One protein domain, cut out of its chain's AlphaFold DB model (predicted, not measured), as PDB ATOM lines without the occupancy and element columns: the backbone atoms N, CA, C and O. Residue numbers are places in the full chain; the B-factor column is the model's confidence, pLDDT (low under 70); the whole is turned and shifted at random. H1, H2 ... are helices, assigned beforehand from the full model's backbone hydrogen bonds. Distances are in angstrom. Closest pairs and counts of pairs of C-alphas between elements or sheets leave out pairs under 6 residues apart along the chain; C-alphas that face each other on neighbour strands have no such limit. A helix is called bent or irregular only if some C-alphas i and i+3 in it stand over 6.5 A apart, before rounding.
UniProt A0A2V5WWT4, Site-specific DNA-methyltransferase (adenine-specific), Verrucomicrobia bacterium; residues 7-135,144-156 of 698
ATOM      1  N   PRO A   7     255.831 231.948 244.146       77.38
ATOM      2  CA  PRO A   7     254.922 232.667 245.037       77.38
ATOM      3  C   PRO A   7     254.596 231.886 246.315       77.38
ATOM      4  O   PRO A   7     254.822 232.402 247.405       77.38
ATOM      5  N   GLU A   8     254.188 230.615 246.205       79.56
ATOM      6  CA  GLU A   8     253.874 229.799 247.390       79.56
ATOM      7  C   GLU A   8     255.088 229.663 248.326       79.56
ATOM      8  O   GLU A   8     254.956 229.728 249.553       79.56
ATOM      9  N   VAL A   9     256.294 229.500 247.767       83.38
ATOM     10  CA  VAL A   9     257.518 229.428 248.579       83.38
ATOM     11  C   VAL A   9     257.841 230.745 249.265       83.38
ATOM     12  O   VAL A   9     258.248 230.731 250.428       83.38
ATOM     13  N   TYR A  10     257.650 231.863 248.574       82.50
ATOM     14  CA  TYR A  10     257.838 233.191 249.139       82.50
ATOM     15  C   TYR A  10     256.898 233.443 250.322       82.50
ATOM     16  O   TYR A  10     257.376 233.768 251.410       82.50
ATOM     17  N   ASP A  11     255.600 233.190 250.154       78.75
ATOM     18  CA  ASP A  11     254.597 233.439 251.192       78.75
ATOM     19  C   ASP A  11     254.860 232.605 252.449       78.75
ATOM     20  O   ASP A  11     254.891 233.127 253.565       78.75
ATOM     21  N   ASN A  12     255.138 231.310 252.286       85.06
ATOM     22  CA  ASN A  12     255.434 230.430 253.417       85.06
ATOM     23  C   ASN A  12     256.779 230.769 254.087       85.06
ATOM     24  O   ASN A  12     256.884 230.686 255.313       85.06
ATOM     25  N   ALA A  13     257.806 231.169 253.327       86.38
ATOM     26  CA  ALA A  13     259.073 231.630 253.900       86.38
ATOM     27  C   ALA A  13     258.880 232.909 254.728       86.38
ATOM     28  O   ALA A  13     259.449 233.030 255.817       86.38
ATOM     29  N   LEU A  14     258.035 233.824 254.250       82.25
ATOM     30  CA  LEU A  14     257.679 235.050 254.949       82.25
ATOM     31  C   LEU A  14     256.900 234.752 256.241       82.25
ATOM     32  O   LEU A  14     257.285 235.229 257.309       82.25
ATOM     33  N   THR A  15     255.883 233.881 256.189       84.75
ATOM     34  CA  THR A  15     255.182 233.381 257.387       84.75
ATOM     35  C   THR A  15     256.162 232.790 258.399       84.75
ATOM     36  O   THR A  15     256.094 233.096 259.590       84.75
ATOM     37  N   PHE A  16     257.090 231.944 257.945       89.31
ATOM     38  CA  PHE A  16     258.067 231.293 258.815       89.31
ATOM     39  C   PHE A  16     259.006 232.305 259.491       89.31
ATOM     40  O   PHE A  16     259.231 232.220 260.699       89.31
ATOM     41  N   LEU A  17     259.500 233.295 258.741       87.00
ATOM     42  CA  LEU A  17     260.300 234.396 259.278       87.00
ATOM     43  C   LEU A  17     259.534 235.173 260.357       87.00
ATOM     44  O   LEU A  17     260.079 235.423 261.433       87.00
ATOM     45  N   TYR A  18     258.263 235.503 260.118       81.75
ATOM     46  CA  TYR A  18     257.456 236.222 261.104       81.75
ATOM     47  C   TYR A  18     257.168 235.419 262.360       81.75
ATOM     48  O   TYR A  18     257.186 235.988 263.448       81.75
ATOM     49  N   ARG A  19     256.978 234.100 262.251       88.25
ATOM     50  CA  ARG A  19     256.895 233.235 263.435       88.25
ATOM     51  C   ARG A  19     258.172 233.323 264.267       88.25
ATOM     52  O   ARG A  19     258.086 233.451 265.482       88.25
ATOM     53  N   LEU A  20     259.349 233.314 263.641       90.44
ATOM     54  CA  LEU A  20     260.619 233.460 264.363       90.44
ATOM     55  C   LEU A  20     260.747 234.828 265.039       90.44
ATOM     56  O   LEU A  20     261.062 234.886 266.226       90.44
ATOM     57  N   LEU A  21     260.461 235.914 264.314       84.25
ATOM     58  CA  LEU A  21     260.492 237.274 264.864       84.25
ATOM     59  C   LEU A  21     259.515 237.430 266.033       84.25
ATOM     60  O   LEU A  21     259.879 237.993 267.064       84.25
ATOM     61  N   PHE A  22     258.312 236.867 265.900       82.69
ATOM     62  CA  PHE A  22     257.320 236.820 266.965       82.69
ATOM     63  C   PHE A  22     257.882 236.162 268.222       82.69
ATOM     64  O   PHE A  22     257.770 236.725 269.307       82.69
ATOM     65  N   VAL A  23     258.492 234.979 268.092       88.44
ATOM     66  CA  VAL A  23     259.033 234.266 269.253       88.44
ATOM     67  C   VAL A  23     260.178 235.039 269.892       88.44
ATOM     68  O   VAL A  23     260.164 235.218 271.105       88.44
ATOM     69  N   LEU A  24     261.139 235.527 269.104       87.75
ATOM     70  CA  LEU A  24     262.267 236.310 269.623       87.75
ATOM     71  C   LEU A  24     261.772 237.528 270.413       87.75
ATOM     72  O   LEU A  24     262.234 237.793 271.525       87.75
ATOM     73  N   TYR A  25     260.760 238.210 269.879       81.12
ATOM     74  CA  TYR A  25     260.109 239.318 270.558       81.12
ATOM     75  C   TYR A  25     259.405 238.868 271.846       81.12
ATOM     76  O   TYR A  25     259.661 239.412 272.921       81.12
ATOM     77  N   ALA A  26     258.558 237.842 271.767       80.19
ATOM     78  CA  ALA A  26     257.765 237.344 272.885       80.19
ATOM     79  C   ALA A  26     258.628 236.820 274.046       80.19
ATOM     80  O   ALA A  26     258.306 237.058 275.212       80.19
ATOM     81  N   GLU A  27     259.744 236.156 273.745       85.81
ATOM     82  CA  GLU A  27     260.727 235.727 274.740       85.81
ATOM     83  C   GLU A  27     261.431 236.923 275.385       85.81
ATOM     84  O   GLU A  27     261.481 237.007 276.612       85.81
ATOM     85  N   SER A  28     261.906 237.890 274.591       83.00
ATOM     86  CA  SER A  28     262.628 239.065 275.111       83.00
ATOM     87  C   SER A  28     261.770 239.951 276.027       83.00
ATOM     88  O   SER A  28     262.276 240.554 276.972       83.00
ATOM     89  N   ARG A  29     260.451 239.989 275.796       76.00
ATOM     90  CA  ARG A  29     259.472 240.734 276.605       76.00
ATOM     91  C   ARG A  29     258.885 239.917 277.763       76.00
ATOM     92  O   ARG A  29     258.070 240.438 278.520       76.00
ATOM     93  N   GLY A  30     259.293 238.655 277.920       73.94
ATOM     94  CA  GLY A  30     258.850 237.786 279.012       73.94
ATOM     95  C   GLY A  30     257.395 237.322 278.914       73.94
ATOM     96  O   GLY A  30     256.786 237.049 279.946       73.94
ATOM     97  N   LEU A  31     256.839 237.249 277.701       73.81
ATOM     98  CA  LEU A  31     255.497 236.704 277.442       73.81
ATOM     99  C   LEU A  31     255.485 235.185 277.404       73.81
ATOM    100  O   LEU A  31     254.493 234.544 277.739       73.81
ATOM    101  N   LEU A  32     256.595 234.624 276.937       81.12
ATOM    102  CA  LEU A  32     256.850 233.200 276.983       81.12
ATOM    103  C   LEU A  32     257.647 232.901 278.259       81.12
ATOM    104  O   LEU A  32     258.411 233.756 278.718       81.12
ATOM    105  N   PRO A  33     257.477 231.715 278.865       80.19
ATOM    106  CA  PRO A  33     257.991 231.417 280.196       80.19
ATOM    107  C   PRO A  33     259.498 231.099 280.204       80.19
ATOM    108  O   PRO A  33     259.938 230.021 280.609       80.19
ATOM    109  N   VAL A  34     260.302 232.073 279.769       78.50
ATOM    110  CA  VAL A  34     261.772 232.029 279.677       78.50
ATOM    111  C   VAL A  34     262.480 232.403 280.979       78.50
ATOM    112  O   VAL A  34     263.698 232.265 281.090       78.50
ATOM    113  N   LYS A  35     261.748 232.874 281.997       72.50
ATOM    114  CA  LYS A  35     262.349 233.210 283.293       72.50
ATOM    115  C   LYS A  35     262.906 231.949 283.949       72.50
ATOM    116  O   LYS A  35     262.271 230.899 283.963       72.50
ATOM    117  N   SER A  36     264.085 232.060 284.555       61.56
ATOM    118  CA  SER A  36     264.716 230.917 285.224       61.56
ATOM    119  C   SER A  36     264.074 230.600 286.584       61.56
ATOM    120  O   SER A  36     264.106 229.447 287.014       61.56
ATOM    121  N   HIS A  37     263.516 231.611 287.267       58.53
ATOM    122  CA  HIS A  37     262.888 231.518 288.593       58.53
ATOM    123  C   HIS A  37     261.771 232.577 288.736       58.53
ATOM    124  O   HIS A  37     261.817 233.612 288.072       58.53
ATOM    125  N   GLY A  38     260.798 232.345 289.628       61.22
ATOM    126  CA  GLY A  38     259.697 233.281 289.917       61.22
ATOM    127  C   GLY A  38     258.414 233.035 289.109       61.22
ATOM    128  O   GLY A  38     258.282 232.025 288.423       61.22
ATOM    129  N   ALA A  39     257.443 233.947 289.220       54.44
ATOM    130  CA  ALA A  39     256.202 233.883 288.442       54.44
ATOM    131  C   ALA A  39     256.499 234.035 286.936       54.44
ATOM    132  O   ALA A  39     257.250 234.931 286.537       54.44
ATOM    133  N   GLY A  40     255.943 233.134 286.119       61.03
ATOM    134  CA  GLY A  40     256.229 233.041 284.681       61.03
ATOM    135  C   GLY A  40     257.512 232.274 284.328       61.03
ATOM    136  O   GLY A  40     257.968 232.348 283.194       61.03
ATOM    137  N   ALA A  41     258.129 231.553 285.273       72.88
ATOM    138  CA  ALA A  41     259.264 230.673 284.993       72.88
ATOM    139  C   ALA A  41     258.808 229.248 284.663       72.88
ATOM    140  O   ALA A  41     258.085 228.631 285.447       72.88
ATOM    141  N   ASN A  42     259.294 228.681 283.556       83.12
ATOM    142  CA  ASN A  42     259.119 227.263 283.266       83.12
ATOM    143  C   ASN A  42     260.403 226.666 282.681       83.12
ATOM    144  O   ASN A  42     260.726 226.841 281.509       83.12
ATOM    145  N   ARG A  43     261.135 225.906 283.509       85.81
ATOM    146  CA  ARG A  43     262.395 225.262 283.095       85.81
ATOM    147  C   ARG A  43     262.218 224.330 281.904       85.81
ATOM    148  O   ARG A  43     263.132 224.200 281.102       85.81
ATOM    149  N   ARG A  44     261.057 223.685 281.791       88.75
ATOM    150  CA  ARG A  44     260.774 222.772 280.690       88.75
ATOM    151  C   ARG A  44     260.578 223.544 279.388       88.75
ATOM    152  O   ARG A  44     261.174 223.168 278.395       88.75
ATOM    153  N   TYR A  45     259.852 224.664 279.395       90.69
ATOM    154  CA  TYR A  45     259.793 225.549 278.224       90.69
ATOM    155  C   TYR A  45     261.188 226.054 277.827       90.69
ATOM    156  O   TYR A  45     261.602 225.906 276.678       90.69
ATOM    157  N   LEU A  46     261.932 226.598 278.797       87.88
ATOM    158  CA  LEU A  46     263.263 227.161 278.571       87.88
ATOM    159  C   LEU A  46     264.231 226.141 277.952       87.88
ATOM    160  O   LEU A  46     264.968 226.471 277.027       87.88
ATOM    161  N   ASN A  47     264.209 224.897 278.431       87.94
ATOM    162  CA  ASN A  47     265.127 223.856 277.974       87.94
ATOM    163  C   ASN A  47     264.632 223.125 276.717       87.94
ATOM    164  O   ASN A  47     265.449 222.729 275.885       87.94
ATOM    165  N   ASP A  48     263.317 222.954 276.556       89.50
ATOM    166  CA  ASP A  48     262.744 222.062 275.539       89.50
ATOM    167  C   ASP A  48     262.162 222.805 274.324       89.50
ATOM    168  O   ASP A  48     261.960 222.174 273.285       89.50
ATOM    169  N   PHE A  49     261.947 224.123 274.408       92.44
ATOM    170  CA  PHE A  49     261.260 224.887 273.358       92.44
ATOM    171  C   PHE A  49     261.896 226.240 273.031       92.44
ATOM    172  O   PHE A  49     261.856 226.645 271.875       92.44
ATOM    173  N   SER A  50     262.476 226.938 274.010       92.19
ATOM    174  CA  SER A  50     262.897 228.331 273.824       92.19
ATOM    175  C   SER A  50     263.919 228.525 272.699       92.19
ATOM    176  O   SER A  50     264.837 227.718 272.554       92.19
ATOM    177  N   LEU A  51     263.829 229.633 271.952       92.38
ATOM    178  CA  LEU A  51     264.874 230.000 270.986       92.38
ATOM    179  C   LEU A  51     266.180 230.386 271.686       92.38
ATOM    180  O   LEU A  51     267.259 230.102 271.166       92.38
ATOM    181  N   GLY A  52     266.101 230.937 272.902       86.88
ATOM    182  CA  GLY A  52     267.264 231.237 273.736       86.88
ATOM    183  C   GLY A  52     268.195 230.037 273.965       86.88
ATOM    184  O   GLY A  52     269.413 230.203 274.021       86.88
ATOM    185  N   ARG A  53     267.671 228.803 274.002       89.06
ATOM    186  CA  ARG A  53     268.498 227.587 274.153       89.06
ATOM    187  C   ARG A  53     269.374 227.302 272.930       89.06
ATOM    188  O   ARG A  53     270.378 226.596 273.031       89.06
ATOM    189  N   LEU A  54     268.966 227.793 271.758       90.44
ATOM    190  CA  LEU A  54     269.681 227.569 270.508       90.44
ATOM    191  C   LEU A  54     270.917 228.462 270.412       90.44
ATOM    192  O   LEU A  54     271.806 228.143 269.636       90.44
ATOM    193  N   VAL A  55     271.021 229.524 271.217       89.00
ATOM    194  CA  VAL A  55     272.129 230.489 271.175       89.00
ATOM    195  C   VAL A  55     273.492 229.793 271.280       89.00
ATOM    196  O   VAL A  55     274.323 229.953 270.389       89.00
ATOM    197  N   GLU A  56     273.721 228.963 272.302       88.00
ATOM    198  CA  GLU A  56     275.014 228.273 272.458       88.00
ATOM    199  C   GLU A  56     275.244 227.207 271.374       88.00
ATOM    200  O   GLU A  56     276.344 227.103 270.833       88.00
ATOM    201  N   ARG A  57     274.193 226.473 270.970       90.88
ATOM    202  CA  ARG A  57     274.262 225.499 269.860       90.88
ATOM    203  C   ARG A  57     274.619 226.170 268.531       90.88
ATOM    204  O   ARG A  57     275.325 225.589 267.721       90.88
ATOM    205  N   LEU A  58     274.120 227.381 268.289       90.88
ATOM    206  CA  LEU A  58     274.355 228.137 267.058       90.88
ATOM    207  C   LEU A  58     275.702 228.872 267.070       90.88
ATOM    208  O   LEU A  58     276.246 229.124 265.991       90.88
ATOM    209  N   ARG A  59     276.252 229.197 268.251       89.25
ATOM    210  CA  ARG A  59     277.629 229.703 268.406       89.25
ATOM    211  C   ARG A  59     278.660 228.665 267.989       89.25
ATOM    212  O   ARG A  59     279.652 229.026 267.354       89.25
ATOM    213  N   ASP A  60     278.421 227.397 268.315       88.19
ATOM    214  CA  ASP A  60     279.269 226.307 267.855       88.19
ATOM    215  C   ASP A  60     279.087 226.087 266.345       88.19
ATOM    216  O   ASP A  60     278.048 225.645 265.851       88.19
ATOM    217  N   ARG A  61     280.120 226.435 265.577       82.06
ATOM    218  CA  ARG A  61     280.128 226.286 264.115       82.06
ATOM    219  C   ARG A  61     280.443 224.867 263.654       82.06
ATOM    220  O   ARG A  61     280.350 224.603 262.459       82.06
ATOM    221  N   THR A  62     280.831 223.979 264.567       85.94
ATOM    222  CA  THR A  62     281.001 222.553 264.269       85.94
ATOM    223  C   THR A  62     279.662 221.813 264.242       85.94
ATOM    224  O   THR A  62     279.590 220.706 263.718       85.94
ATOM    225  N   LEU A  63     278.593 222.446 264.741       85.19
ATOM    226  CA  LEU A  63     277.222 221.956 264.655       85.19
ATOM    227  C   LEU A  63     276.509 222.505 263.407       85.19
ATOM    228  O   LEU A  63     276.708 223.659 263.006       85.19
ATOM    229  N   TYR A  64     275.633 221.675 262.827       89.38
ATOM    230  CA  TYR A  64     274.866 221.961 261.604       89.38
ATOM    231  C   TYR A  64     275.760 222.296 260.400       89.38
ATOM    232  O   TYR A  64     275.612 223.337 259.759       89.38
ATOM    233  N   THR A  65     276.748 221.442 260.130       84.50
ATOM    234  CA  THR A  65     277.702 221.621 259.022       84.50
ATOM    235  C   THR A  65     277.190 221.108 257.680       84.50
ATOM    236  O   THR A  65     277.756 221.453 256.645       84.50
ATOM    237  N   ASP A  66     276.140 220.292 257.688       86.62
ATOM    238  CA  ASP A  66     275.483 219.764 256.499       86.62
ATOM    239  C   ASP A  66     273.959 219.947 256.595       86.62
ATOM    240  O   ASP A  66     273.402 220.233 257.655       86.62
ATOM    241  N   ASP A  67     273.282 219.835 255.454       85.25
ATOM    242  CA  ASP A  67     271.823 219.939 255.361       85.25
ATOM    243  C   ASP A  67     271.124 218.603 255.682       85.25
ATOM    244  O   ASP A  67     270.049 218.316 255.149       85.25
ATOM    245  N   ALA A  68     271.704 217.759 256.546       81.25
ATOM    246  CA  ALA A  68     270.960 216.632 257.088       81.25
ATOM    247  C   ALA A  68     269.742 217.132 257.879       81.25
ATOM    248  O   ALA A  68     269.762 218.172 258.535       81.25
ATOM    249  N   PHE A  69     268.658 216.363 257.818       80.25
ATOM    250  CA  PHE A  69     267.423 216.650 258.542       80.25
ATOM    251  C   PHE A  69     267.519 216.071 259.959       80.25
ATOM    252  O   PHE A  69     266.850 215.089 260.276       80.25
ATOM    253  N   THR A  70     268.421 216.613 260.786       70.94
ATOM    254  CA  THR A  70     268.747 216.043 262.109       70.94
ATOM    255  C   THR A  70     267.787 216.475 263.216       70.94
ATOM    256  O   THR A  70     267.792 215.871 264.288       70.94
ATOM    257  N   GLY A  71     266.918 217.455 262.943       85.38
ATOM    258  CA  GLY A  71     265.752 217.772 263.773       85.38
ATOM    259  C   GLY A  71     265.558 219.255 264.083       85.38
ATOM    260  O   GLY A  71     264.548 219.600 264.691       85.38
ATOM    261  N   LEU A  72     266.459 220.154 263.654       91.12
ATOM    262  CA  LEU A  72     266.364 221.584 263.993       91.12
ATOM    263  C   LEU A  72     265.043 222.206 263.512       91.12
ATOM    264  O   LEU A  72     264.404 222.955 264.249       91.12
ATOM    265  N   TYR A  73     264.606 221.867 262.296       93.50
ATOM    266  CA  TYR A  73     263.314 222.321 261.776       93.50
ATOM    267  C   TYR A  73     262.127 221.750 262.568       93.50
ATOM    268  O   TYR A  73     261.176 222.470 262.868       93.50
ATOM    269  N   GLU A  74     262.195 220.476 262.962       92.00
ATOM    270  CA  GLU A  74     261.140 219.808 263.736       92.00
ATOM    271  C   GLU A  74     261.011 220.411 265.145       92.00
ATOM    272  O   GLU A  74     259.897 220.616 265.626       92.00
ATOM    273  N   GLU A  75     262.127 220.794 265.776       93.44
ATOM    274  CA  GLU A  75     262.127 221.538 267.043       93.44
ATOM    275  C   GLU A  75     261.355 222.866 266.934       93.44
ATOM    276  O   GLU A  75     260.574 223.201 267.828       93.44
ATOM    277  N   LEU A  76     261.532 223.610 265.834       94.38
ATOM    278  CA  LEU A  76     260.812 224.865 265.599       94.38
ATOM    279  C   LEU A  76     259.319 224.635 265.344       94.38
ATOM    280  O   LEU A  76     258.494 225.377 265.874       94.38
ATOM    281  N   LEU A  77     258.949 223.598 264.587       92.81
ATOM    282  CA  LEU A  77     257.539 223.247 264.379       92.81
ATOM    283  C   LEU A  77     256.849 222.877 265.701       92.81
ATOM    284  O   LEU A  77     255.734 223.328 265.961       92.81
ATOM    285  N   LEU A  78     257.520 222.124 266.580       93.12
ATOM    286  CA  LEU A  78     256.998 221.805 267.914       93.12
ATOM    287  C   LEU A  78     256.752 223.065 268.751       93.12
ATOM    288  O   LEU A  78     255.709 223.180 269.397       93.12
ATOM    289  N   LEU A  79     257.684 224.019 268.713       93.50
ATOM    290  CA  LEU A  79     257.516 225.326 269.341       93.50
ATOM    291  C   LEU A  79     256.331 226.093 268.740       93.50
ATOM    292  O   LEU A  79     255.522 226.638 269.488       93.50
ATOM    293  N   PHE A  80     256.173 226.103 267.418       92.12
ATOM    294  CA  PHE A  80     255.061 226.788 266.755       92.12
ATOM    295  C   PHE A  80     253.707 226.160 267.076       92.12
ATOM    296  O   PHE A  80     252.756 226.891 267.327       92.12
ATOM    297  N   HIS A  81     253.606 224.832 267.156       89.50
ATOM    298  CA  HIS A  81     252.384 224.157 267.601       89.50
ATOM    299  C   HIS A  81     252.080 224.388 269.083       89.50
ATOM    300  O   HIS A  81     250.910 224.503 269.465       89.50
ATOM    301  N   LEU A  82     253.119 224.458 269.923       89.94
ATOM    302  CA  LEU A  82     252.971 224.828 271.324       89.94
ATOM    303  C   LEU A  82     252.430 226.254 271.438       89.94
ATOM    304  O   LEU A  82     251.441 226.468 272.129       89.94
ATOM    305  N   ILE A  83     253.037 227.207 270.733       86.12
ATOM    306  CA  ILE A  83     252.601 228.603 270.706       86.12
ATOM    307  C   ILE A  83     251.188 228.704 270.160       86.12
ATOM    308  O   ILE A  83     250.359 229.283 270.848       86.12
ATOM    309  N   ASN A  84     250.880 228.062 269.028       83.88
ATOM    310  CA  ASN A  84     249.527 227.985 268.481       83.88
ATOM    311  C   ASN A  84     248.532 227.573 269.569       83.88
ATOM    312  O   ASN A  84     247.550 228.257 269.800       83.88
ATOM    313  N   GLY A  85     248.843 226.515 270.319       79.06
ATOM    314  CA  GLY A  85     247.957 225.973 271.347       79.06
ATOM    315  C   GLY A  85     247.300 224.657 270.947       79.06
ATOM    316  O   GLY A  85     246.273 224.283 271.524       79.06
ATOM    317  N   THR A  86     247.903 223.945 269.987       81.25
ATOM    318  CA  THR A  86     247.423 222.669 269.434       81.25
ATOM    319  C   THR A  86     247.176 221.619 270.521       81.25
ATOM    320  O   THR A  86     246.252 220.816 270.407       81.25
ATOM    321  N   HIS A  87     247.952 221.650 271.612       84.00
ATOM    322  CA  HIS A  87     247.844 220.706 272.726       84.00
ATOM    323  C   HIS A  87     247.520 221.415 274.049       84.00
ATOM    324  O   HIS A  87     248.411 221.714 274.846       84.00
ATOM    325  N   PRO A  88     246.223 221.608 274.355       78.50
ATOM    326  CA  PRO A  88     245.755 222.364 275.506       78.50
ATOM    327  C   PRO A  88     246.436 222.099 276.853       78.50
ATOM    328  O   PRO A  88     246.825 223.035 277.554       78.50
ATOM    329  N   ARG A  89     246.574 220.818 277.204       82.75
ATOM    330  CA  ARG A  89     247.168 220.373 278.471       82.75
ATOM    331  C   ARG A  89     248.670 220.648 278.528       82.75
ATOM    332  O   ARG A  89     249.212 220.908 279.596       82.75
ATOM    333  N   GLN A  90     249.346 220.595 277.381       85.88
ATOM    334  CA  GLN A  90     250.777 220.860 277.291       85.88
ATOM    335  C   GLN A  90     251.064 222.343 277.534       85.88
ATOM    336  O   GLN A  90     251.918 222.655 278.358       85.88
ATOM    337  N   ASN A  91     250.300 223.239 276.901       84.94
ATOM    338  CA  ASN A  91     250.363 224.682 277.144       84.94
ATOM    339  C   ASN A  91     250.222 225.036 278.622       84.94
ATOM    340  O   ASN A  91     251.054 225.760 279.159       84.94
ATOM    341  N   GLU A  92     249.202 224.481 279.278       79.38
ATOM    342  CA  GLU A  92     248.957 224.688 280.706       79.38
ATOM    343  C   GLU A  92     250.145 224.205 281.549       79.38
ATOM    344  O   GLU A  92     250.665 224.955 282.370       79.38
ATOM    345  N   SER A  93     250.659 222.999 281.276       84.69
ATOM    346  CA  SER A  93     251.828 222.459 281.985       84.69
ATOM    347  C   SER A  93     253.114 223.270 281.775       84.69
ATOM    348  O   SER A  93     254.001 223.273 282.632       84.69
ATOM    349  N   LEU A  94     253.231 223.943 280.627       84.81
ATOM    350  CA  LEU A  94     254.391 224.748 280.258       84.81
ATOM    351  C   LEU A  94     254.225 226.227 280.622       84.81
ATOM    352  O   LEU A  94     255.199 226.965 280.523       84.81
ATOM    353  N   GLY A  95     253.044 226.658 281.073       74.12
ATOM    354  CA  GLY A  95     252.745 228.070 281.318       74.12
ATOM    355  C   GLY A  95     252.784 228.924 280.046       74.12
ATOM    356  O   GLY A  95     253.072 230.111 280.125       74.12
ATOM    357  N   VAL A  96     252.556 228.319 278.874       77.06
ATOM    358  CA  VAL A  96     252.543 229.023 277.584       77.06
ATOM    359  C   VAL A  96     251.113 229.401 277.242       77.06
ATOM    360  O   VAL A  96     250.284 228.533 276.942       77.06
ATOM    361  N   THR A  97     250.836 230.701 277.243       67.94
ATOM    362  CA  THR A  97     249.587 231.254 276.723       67.94
ATOM    363  C   THR A  97     249.421 230.847 275.260       67.94
ATOM    364  O   THR A  97     250.369 230.892 274.484       67.94
ATOM    365  N   ARG A  98     248.225 230.390 274.886       68.25
ATOM    366  CA  ARG A  98     247.938 229.945 273.515       68.25
ATOM    367  C   ARG A  98     247.764 231.143 272.590       68.25
ATOM    368  O   ARG A  98     246.945 232.016 272.856       68.25
ATOM    369  N   TYR A  99     248.486 231.132 271.489       64.62
ATOM    370  CA  TYR A  99     248.430 232.076 270.389       64.62
ATOM    371  C   TYR A  99     247.681 231.407 269.228       64.62
ATOM    372  O   TYR A  99     248.273 231.080 268.207       64.62
ATOM    373  N   ASN A 100     246.367 231.205 269.374       57.41
ATOM    374  CA  ASN A 100     245.485 230.636 268.337       57.41
ATOM    375  C   ASN A 100     245.246 231.625 267.152       57.41
ATOM    376  O   ASN A 100     244.163 231.655 266.571       57.41
ATOM    377  N   GLY A 101     246.209 232.496 266.836       59.72
ATOM    378  CA  GLY A 101     246.118 233.479 265.750       59.72
ATOM    379  C   GLY A 101     246.398 232.863 264.376       59.72
ATOM    380  O   GLY A 101     246.962 231.772 264.287       59.72
ATOM    381  N   GLY A 102     246.047 233.573 263.299       66.69
ATOM    382  CA  GLY A 102     246.238 233.098 261.926       66.69
ATOM    383  C   GLY A 102     247.695 232.740 261.618       66.69
ATOM    384  O   GLY A 102     247.960 231.649 261.116       66.69
ATOM    385  N   LEU A 103     248.641 233.578 262.056       77.94
ATOM    386  CA  LEU A 103     250.080 233.381 261.851       77.94
ATOM    387  C   LEU A 103     250.599 232.001 262.297       77.94
ATOM    388  O   LEU A 103     251.418 231.402 261.598       77.94
ATOM    389  N   PHE A 104     250.149 231.472 263.441       83.31
ATOM    390  CA  PHE A 104     250.576 230.163 263.971       83.31
ATOM    391  C   PHE A 104     249.592 229.029 263.663       83.31
ATOM    392  O   PHE A 104     249.885 227.873 263.971       83.31
ATOM    393  N   ASN A 105     248.471 229.333 263.003       79.50
ATOM    394  CA  ASN A 105     247.453 228.352 262.675       79.50
ATOM    395  C   ASN A 105     247.983 227.349 261.626       79.50
ATOM    396  O   ASN A 105     248.277 227.740 260.490       79.50
ATOM    397  N   PRO A 106     248.097 226.051 261.960       80.38
ATOM    398  CA  PRO A 106     248.591 225.045 261.023       80.38
ATOM    399  C   PRO A 106     247.633 224.810 259.846       80.38
ATOM    400  O   PRO A 106     248.084 224.457 258.759       80.38
ATOM    401  N   ASP A 107     246.328 225.060 260.005       79.94
ATOM    402  CA  ASP A 107     245.354 224.898 258.921       79.94
ATOM    403  C   ASP A 107     245.493 225.956 257.823       79.94
ATOM    404  O   ASP A 107     245.215 225.655 256.662       79.94
ATOM    405  N   LEU A 108     245.950 227.164 258.166       74.75
ATOM    406  CA  LEU A 108     246.213 228.233 257.194       74.75
ATOM    407  C   LEU A 108     247.571 228.065 256.498       74.75
ATOM    408  O   LEU A 108     247.756 228.549 255.386       74.75
ATOM    409  N   HIS A 109     248.504 227.344 257.125       82.00
ATOM    410  CA  HIS A 109     249.892 227.217 256.669       82.00
ATOM    411  C   HIS A 109     250.352 225.754 256.583       82.00
ATOM    412  O   HIS A 109     251.475 225.416 256.959       82.00
ATOM    413  N   ARG A 110     249.485 224.874 256.058       81.75
ATOM    414  CA  ARG A 110     249.681 223.407 256.024       81.75
ATOM    415  C   ARG A 110     250.996 222.957 255.388       81.75
ATOM    416  O   ARG A 110     251.504 221.884 255.706       81.75
ATOM    417  N   LYS A 111     251.537 223.750 254.460       84.06
ATOM    418  CA  LYS A 111     252.786 223.431 253.763       84.06
ATOM    419  C   LYS A 111     253.987 223.423 254.701       84.06
ATOM    420  O   LYS A 111     254.819 222.535 254.546       84.06
ATOM    421  N   LEU A 112     254.045 224.320 255.687       87.88
ATOM    422  CA  LEU A 112     255.167 224.397 256.628       87.88
ATOM    423  C   LEU A 112     255.380 223.066 257.364       87.88
ATOM    424  O   LEU A 112     256.494 222.555 257.400       87.88
ATOM    425  N   ASP A 113     254.309 222.432 257.833       87.00
ATOM    426  CA  ASP A 113     254.402 221.148 258.543       87.00
ATOM    427  C   ASP A 113     254.813 219.989 257.612       87.00
ATOM    428  O   ASP A 113     255.375 218.980 258.045       87.00
ATOM    429  N   SER A 114     254.548 220.133 256.309       87.06
ATOM    430  CA  SER A 114     254.912 219.144 255.289       87.06
ATOM    431  C   SER A 114     256.353 219.273 254.791       87.06
ATOM    432  O   SER A 114     256.873 218.354 254.154       87.06
ATOM    433  N   TRP A 115     257.005 220.410 255.039       88.56
ATOM    434  CA  TRP A 115     258.331 220.695 254.513       88.56
ATOM    435  C   TRP A 115     259.445 220.034 255.327       88.56
ATOM    436  O   TRP A 115     259.285 219.583 256.465       88.56
ATOM    437  N   ARG A 116     260.612 219.949 254.691       86.81
ATOM    438  CA  ARG A 116     261.876 219.561 255.309       86.81
ATOM    439  C   ARG A 116     262.913 220.591 254.894       86.81
ATOM    440  O   ARG A 116     263.131 220.797 253.701       86.81
ATOM    441  N   VAL A 117     263.506 221.257 255.877       89.12
ATOM    442  CA  VAL A 117     264.511 222.305 255.678       89.12
ATOM    443  C   VAL A 117     265.842 221.784 256.206       89.12
ATOM    444  O   VAL A 117     265.871 221.197 257.283       89.12
ATOM    445  N   GLY A 118     266.913 221.956 255.431       91.50
ATOM    446  CA  GLY A 118     268.253 221.510 255.810       91.50
ATOM    447  C   GLY A 118     268.792 222.276 257.018       91.50
ATOM    448  O   GLY A 118     268.631 223.500 257.110       91.50
ATOM    449  N   ASP A 119     269.416 221.559 257.952       92.00
ATOM    450  CA  ASP A 119     269.813 222.135 259.236       92.00
ATOM    451  C   ASP A 119     270.935 223.172 259.097       92.00
ATOM    452  O   ASP A 119     270.880 224.203 259.770       92.00
ATOM    453  N   ALA A 120     271.913 222.972 258.204       91.31
ATOM    454  CA  ALA A 120     272.955 223.971 257.949       91.31
ATOM    455  C   ALA A 120     272.369 225.296 257.443       91.31
ATOM    456  O   ALA A 120     272.705 226.374 257.953       91.31
ATOM    457  N   SER A 121     271.454 225.217 256.477       90.25
ATOM    458  CA  SER A 121     270.758 226.377 255.919       90.25
ATOM    459  C   SER A 121     269.920 227.103 256.977       90.25
ATOM    460  O   SER A 121     270.025 228.323 257.132       90.25
ATOM    461  N   LEU A 122     269.135 226.359 257.759       92.75
ATOM    462  CA  LEU A 122     268.290 226.910 258.817       92.75
ATOM    463  C   LEU A 122     269.107 227.519 259.964       92.75
ATOM    464  O   LEU A 122     268.805 228.622 260.421       92.75
ATOM    465  N   ALA A 123     270.178 226.855 260.398       92.25
ATOM    466  CA  ALA A 123     271.086 227.381 261.411       92.25
ATOM    467  C   ALA A 123     271.722 228.701 260.955       92.25
ATOM    468  O   ALA A 123     271.885 229.618 261.759       92.25
ATOM    469  N   ASN A 124     272.050 228.841 259.668       89.69
ATOM    470  CA  ASN A 124     272.557 230.097 259.124       89.69
ATOM    471  C   ASN A 124     271.514 231.230 259.156       89.69
ATOM    472  O   ASN A 124     271.871 232.372 259.445       89.69
ATOM    473  N   VAL A 125     270.235 230.932 258.905       90.69
ATOM    474  CA  VAL A 125     269.141 231.910 259.056       90.69
ATOM    475  C   VAL A 125     268.990 232.326 260.519       90.69
ATOM    476  O   VAL A 125     269.005 233.515 260.827       90.69
ATOM    477  N   LEU A 126     268.929 231.361 261.442       92.12
ATOM    478  CA  LEU A 126     268.808 231.647 262.872       92.12
ATOM    479  C   LEU A 126     269.994 232.461 263.397       92.12
ATOM    480  O   LEU A 126     269.790 233.392 264.168       92.12
ATOM    481  N   ARG A 127     271.226 232.175 262.951       90.94
ATOM    482  CA  ARG A 127     272.406 232.974 263.320       90.94
ATOM    483  C   ARG A 127     272.273 234.436 262.883       90.94
ATOM    484  O   ARG A 127     272.683 235.313 263.633       90.94
ATOM    485  N   GLN A 128     271.707 234.697 261.706       88.12
ATOM    486  CA  GLN A 128     271.503 236.061 261.204       88.12
ATOM    487  C   GLN A 128     270.413 236.825 261.960       88.12
ATOM    488  O   GLN A 128     270.505 238.044 262.056       88.12
ATOM    489  N   LEU A 129     269.404 236.126 262.486       88.50
ATOM    490  CA  LEU A 129     268.344 236.733 263.296       88.50
ATOM    491  C   LEU A 129     268.765 236.921 264.757       88.50
ATOM    492  O   LEU A 129     268.417 237.910 265.382       88.50
ATOM    493  N   ILE A 130     269.508 235.974 265.322       89.88
ATOM    494  CA  ILE A 130     269.818 235.970 266.756       89.88
ATOM    495  C   ILE A 130     271.036 236.834 267.077       89.88
ATOM    496  O   ILE A 130     271.065 237.451 268.140       89.88
ATOM    497  N   PHE A 131     272.047 236.878 266.205       88.44
ATOM    498  CA  PHE A 131     273.314 237.548 266.500       88.44
ATOM    499  C   PHE A 131     273.481 238.867 265.749       88.44
ATOM    500  O   PHE A 131     273.151 238.982 264.568       88.44
ATOM    501  N   ALA A 132     274.046 239.858 266.439       77.94
ATOM    502  CA  ALA A 132     274.295 241.176 265.877       77.94
ATOM    503  C   ALA A 132     275.360 241.120 264.769       77.94
ATOM    504  O   ALA A 132     276.421 240.504 264.914       77.94
ATOM    505  N   GLN A 133     275.103 241.816 263.659       68.69
ATOM    506  CA  GLN A 133     276.097 241.971 262.602       68.69
ATOM    507  C   GLN A 133     277.005 243.174 262.896       68.69
ATOM    508  O   GLN A 133     276.499 244.264 263.176       68.69
ATOM    509  N   PRO A 134     278.340 243.027 262.813       59.88
ATOM    510  CA  PRO A 134     279.228 244.175 262.920       59.88
ATOM    511  C   PRO A 134     278.972 245.141 261.745       59.88
ATOM    512  O   PRO A 134     278.819 244.680 260.611       59.88
ATOM    513  N   PRO A 135     278.946 246.469 261.974       56.09
ATOM    514  CA  PRO A 135     278.694 247.437 260.913       56.09
ATOM    515  C   PRO A 135     279.755 247.336 259.814       56.09
ATOM    516  O   PRO A 135     280.962 247.324 260.078       56.09
ATOM    517  N   GLN A 144     282.667 237.603 258.433       55.31
ATOM    518  CA  GLN A 144     281.986 236.503 259.125       55.31
ATOM    519  C   GLN A 144     281.050 237.028 260.226       55.31
ATOM    520  O   GLN A 144     281.477 237.829 261.055       55.31
ATOM    521  N   LEU A 145     279.809 236.518 260.259       57.31
ATOM    522  CA  LEU A 145     278.830 236.757 261.329       57.31
ATOM    523  C   LEU A 145     279.494 236.649 262.707       57.31
ATOM    524  O   LEU A 145     280.010 235.583 263.063       57.31
ATOM    525  N   SER A 146     279.479 237.743 263.469       63.00
ATOM    526  CA  SER A 146     279.913 237.733 264.863       63.00
ATOM    527  C   SER A 146     278.829 237.053 265.689       63.00
ATOM    528  O   SER A 146     277.712 237.540 265.748       63.00
ATOM    529  N   THR A 147     279.137 235.924 266.324       66.88
ATOM    530  CA  THR A 147     278.213 235.231 267.244       66.88
ATOM    531  C   THR A 147     278.464 235.615 268.710       66.88
ATOM    532  O   THR A 147     278.023 234.923 269.630       66.88
ATOM    533  N   GLY A 148     279.224 236.696 268.938       65.75
ATOM    534  CA  GLY A 148     279.607 237.171 270.270       65.75
ATOM    535  C   GLY A 148     278.464 237.852 271.023       65.75
ATOM    536  O   GLY A 148     278.314 237.629 272.222       65.75
ATOM    537  N   GLU A 149     277.613 238.600 270.317       78.69
ATOM    538  CA  GLU A 149     276.518 239.384 270.900       78.69
ATOM    539  C   GLU A 149     275.180 239.014 270.253       78.69
ATOM    540  O   GLU A 149     275.074 238.939 269.027       78.69
ATOM    541  N   ALA A 150     274.168 238.757 271.085       83.81
ATOM    542  CA  ALA A 150     272.801 238.495 270.644       83.81
ATOM    543  C   ALA A 150     271.998 239.802 270.554       83.81
ATOM    544  O   ALA A 150     272.245 240.734 271.321       83.81
ATOM    545  N   ILE A 151     271.041 239.866 269.630       85.50
ATOM    546  CA  ILE A 151     270.148 241.015 269.451       85.50
ATOM    547  C   ILE A 151     269.125 241.051 270.593       85.50
ATOM    548  O   ILE A 151     268.469 240.049 270.882       85.50
ATOM    549  N   ASP A 152     268.958 242.218 271.219       83.75
ATOM    550  CA  ASP A 152     267.911 242.452 272.216       83.75
ATOM    551  C   ASP A 152     266.621 242.958 271.557       83.75
ATOM    552  O   ASP A 152     266.435 244.151 271.305       83.75
ATOM    553  N   TYR A 153     265.702 242.026 271.316       83.62
ATOM    554  CA  TYR A 153     264.390 242.294 270.729       83.62
ATOM    555  C   TYR A 153     263.423 243.046 271.658       83.62
ATOM    556  O   TYR A 153     262.377 243.500 271.196       83.62
ATOM    557  N   SER A 154     263.750 243.241 272.942       76.50
ATOM    558  CA  SER A 154     262.848 243.908 273.896       76.50
ATOM    559  C   SER A 154     262.680 245.408 273.623       76.50
ATOM    560  O   SER A 154     261.702 246.015 274.077       76.50
ATOM    561  N   THR A 155     263.633 245.974 272.876       74.62
ATOM    562  CA  THR A 155     263.683 247.369 272.421       74.62
ATOM    563  C   THR A 155     263.097 247.560 271.025       74.62
ATOM    564  O   THR A 155     262.989 248.699 270.572       74.62
ATOM    565  N   LEU A 156     262.711 246.468 270.349       73.25
ATOM    566  CA  LEU A 156     262.165 246.532 269.004       73.25
ATOM    567  C   LEU A 156     260.830 247.284 269.041       73.25
ATOM    568  O   LEU A 156     259.862 246.846 269.669       73.25
TER     569      LEU A 156
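AT A GLANCE: This is residues 7 to 135 and 144 to 156 of the 698 residues of the protein "Site-specific DNA-methyltransferase (adenine-specific)" of Verrucomicrobia bacterium (UniProt A0A2V5WWT4). One long helix, H1, makes one side of the domain, and H4 crosses it near its midpoint at close to a right angle; H7 and H3 meet each other beside H1, H6 sits by its first half, and H2 and H5 lie farther out, past H3 and H4. The helices cross one another with few contacts, and the last stretch, residues 144 to 156, runs past the ends of H7 and H1. The printed part has 142 residues with seven named helices, H1 to H7 in chain order, and no named strand; the class is all helix, with 74 residues in the helices. The whole is compact, with a radius of gyration of the C-alphas of 15.1 A, and spans 41 by 38 by 28 A.

HOW THE PARTS SIT: H1, residues 7 to 28, is close to but not clearly touching H4, residues 72 to 84: the closest C-alphas, of Arg 19 and Phe 80, are 7.5 A apart, and the lines are only just about perpendicular, at 72 degrees. With residues 12 to 16 alone H1 only just touches H6, residues 110 to 114, by 3 pairs of C-alphas within 8 A, the closest those of Asn 12 and Leu 112 at 6.8 A. With residues 23 to 27 alone it only just touches H3, residues 51 to 59, again by 3 pairs, the closest those of Leu 24 and Leu 51 at 7.0 A, about perpendicular at 78 degrees. H3 touches H7, residues 119 to 130, at a steep tilt of 69 degrees, only just short of perpendicular, opposite ways; the closest C-alphas, of Leu 58 and Arg 127, are 6.4 A apart. H7 touches H4 through residues 119 to 123, with C-alphas 72 and 119 closest at 5.9 A, at a steep tilt of 55 degrees, the same way. H2, residues 43 to 48, and H3 only just touch, only at the corner, with 3 pairs, the closest C-alphas 47 and 53 at 6.3 A. H4 and H5, residues 88 to 94, likewise only just touch, only at the corner, with 3 pairs, the closest C-alphas 82 and 91 at 6.4 A. H1 and H7 are near each other; H1 and H5 are apart. In H1, H2, H4, H5 and H7 every O i to N i+4 pair is within hydrogen-bond range; H3 has 2 of 5, with 5 of 6 O i to N i+3 pairs, and H6 has 0 of 1, with 1 of 2.

IN THESE COORDINATES: H1 begins with C-alpha 7 at (254.922, 232.667, 245.037) and is 31.7 A long. H4 is 18.6 A, H7 15.7 A and H3 13.0 A long. H3 is only just irregular: C-alphas 53 and 56 are 6.8 A apart. H7 ends with C-alpha 130 at (269.818, 235.970, 266.756).

THE WHOLE: The C-alphas farthest apart, of Pro 7 and Gly 38, are 45.1 A apart. Residues 136 to 143 are not printed, and C-alphas 135 and 144 are 11.6 A apart across the cut. The links H1 to H2, H3 to H4 and H5 to H6 are long. The mean pLDDT of the printed part is 82.0; residues 36 to 40, 97 to 102, 133 to 135 and 144 to 148 are under 70.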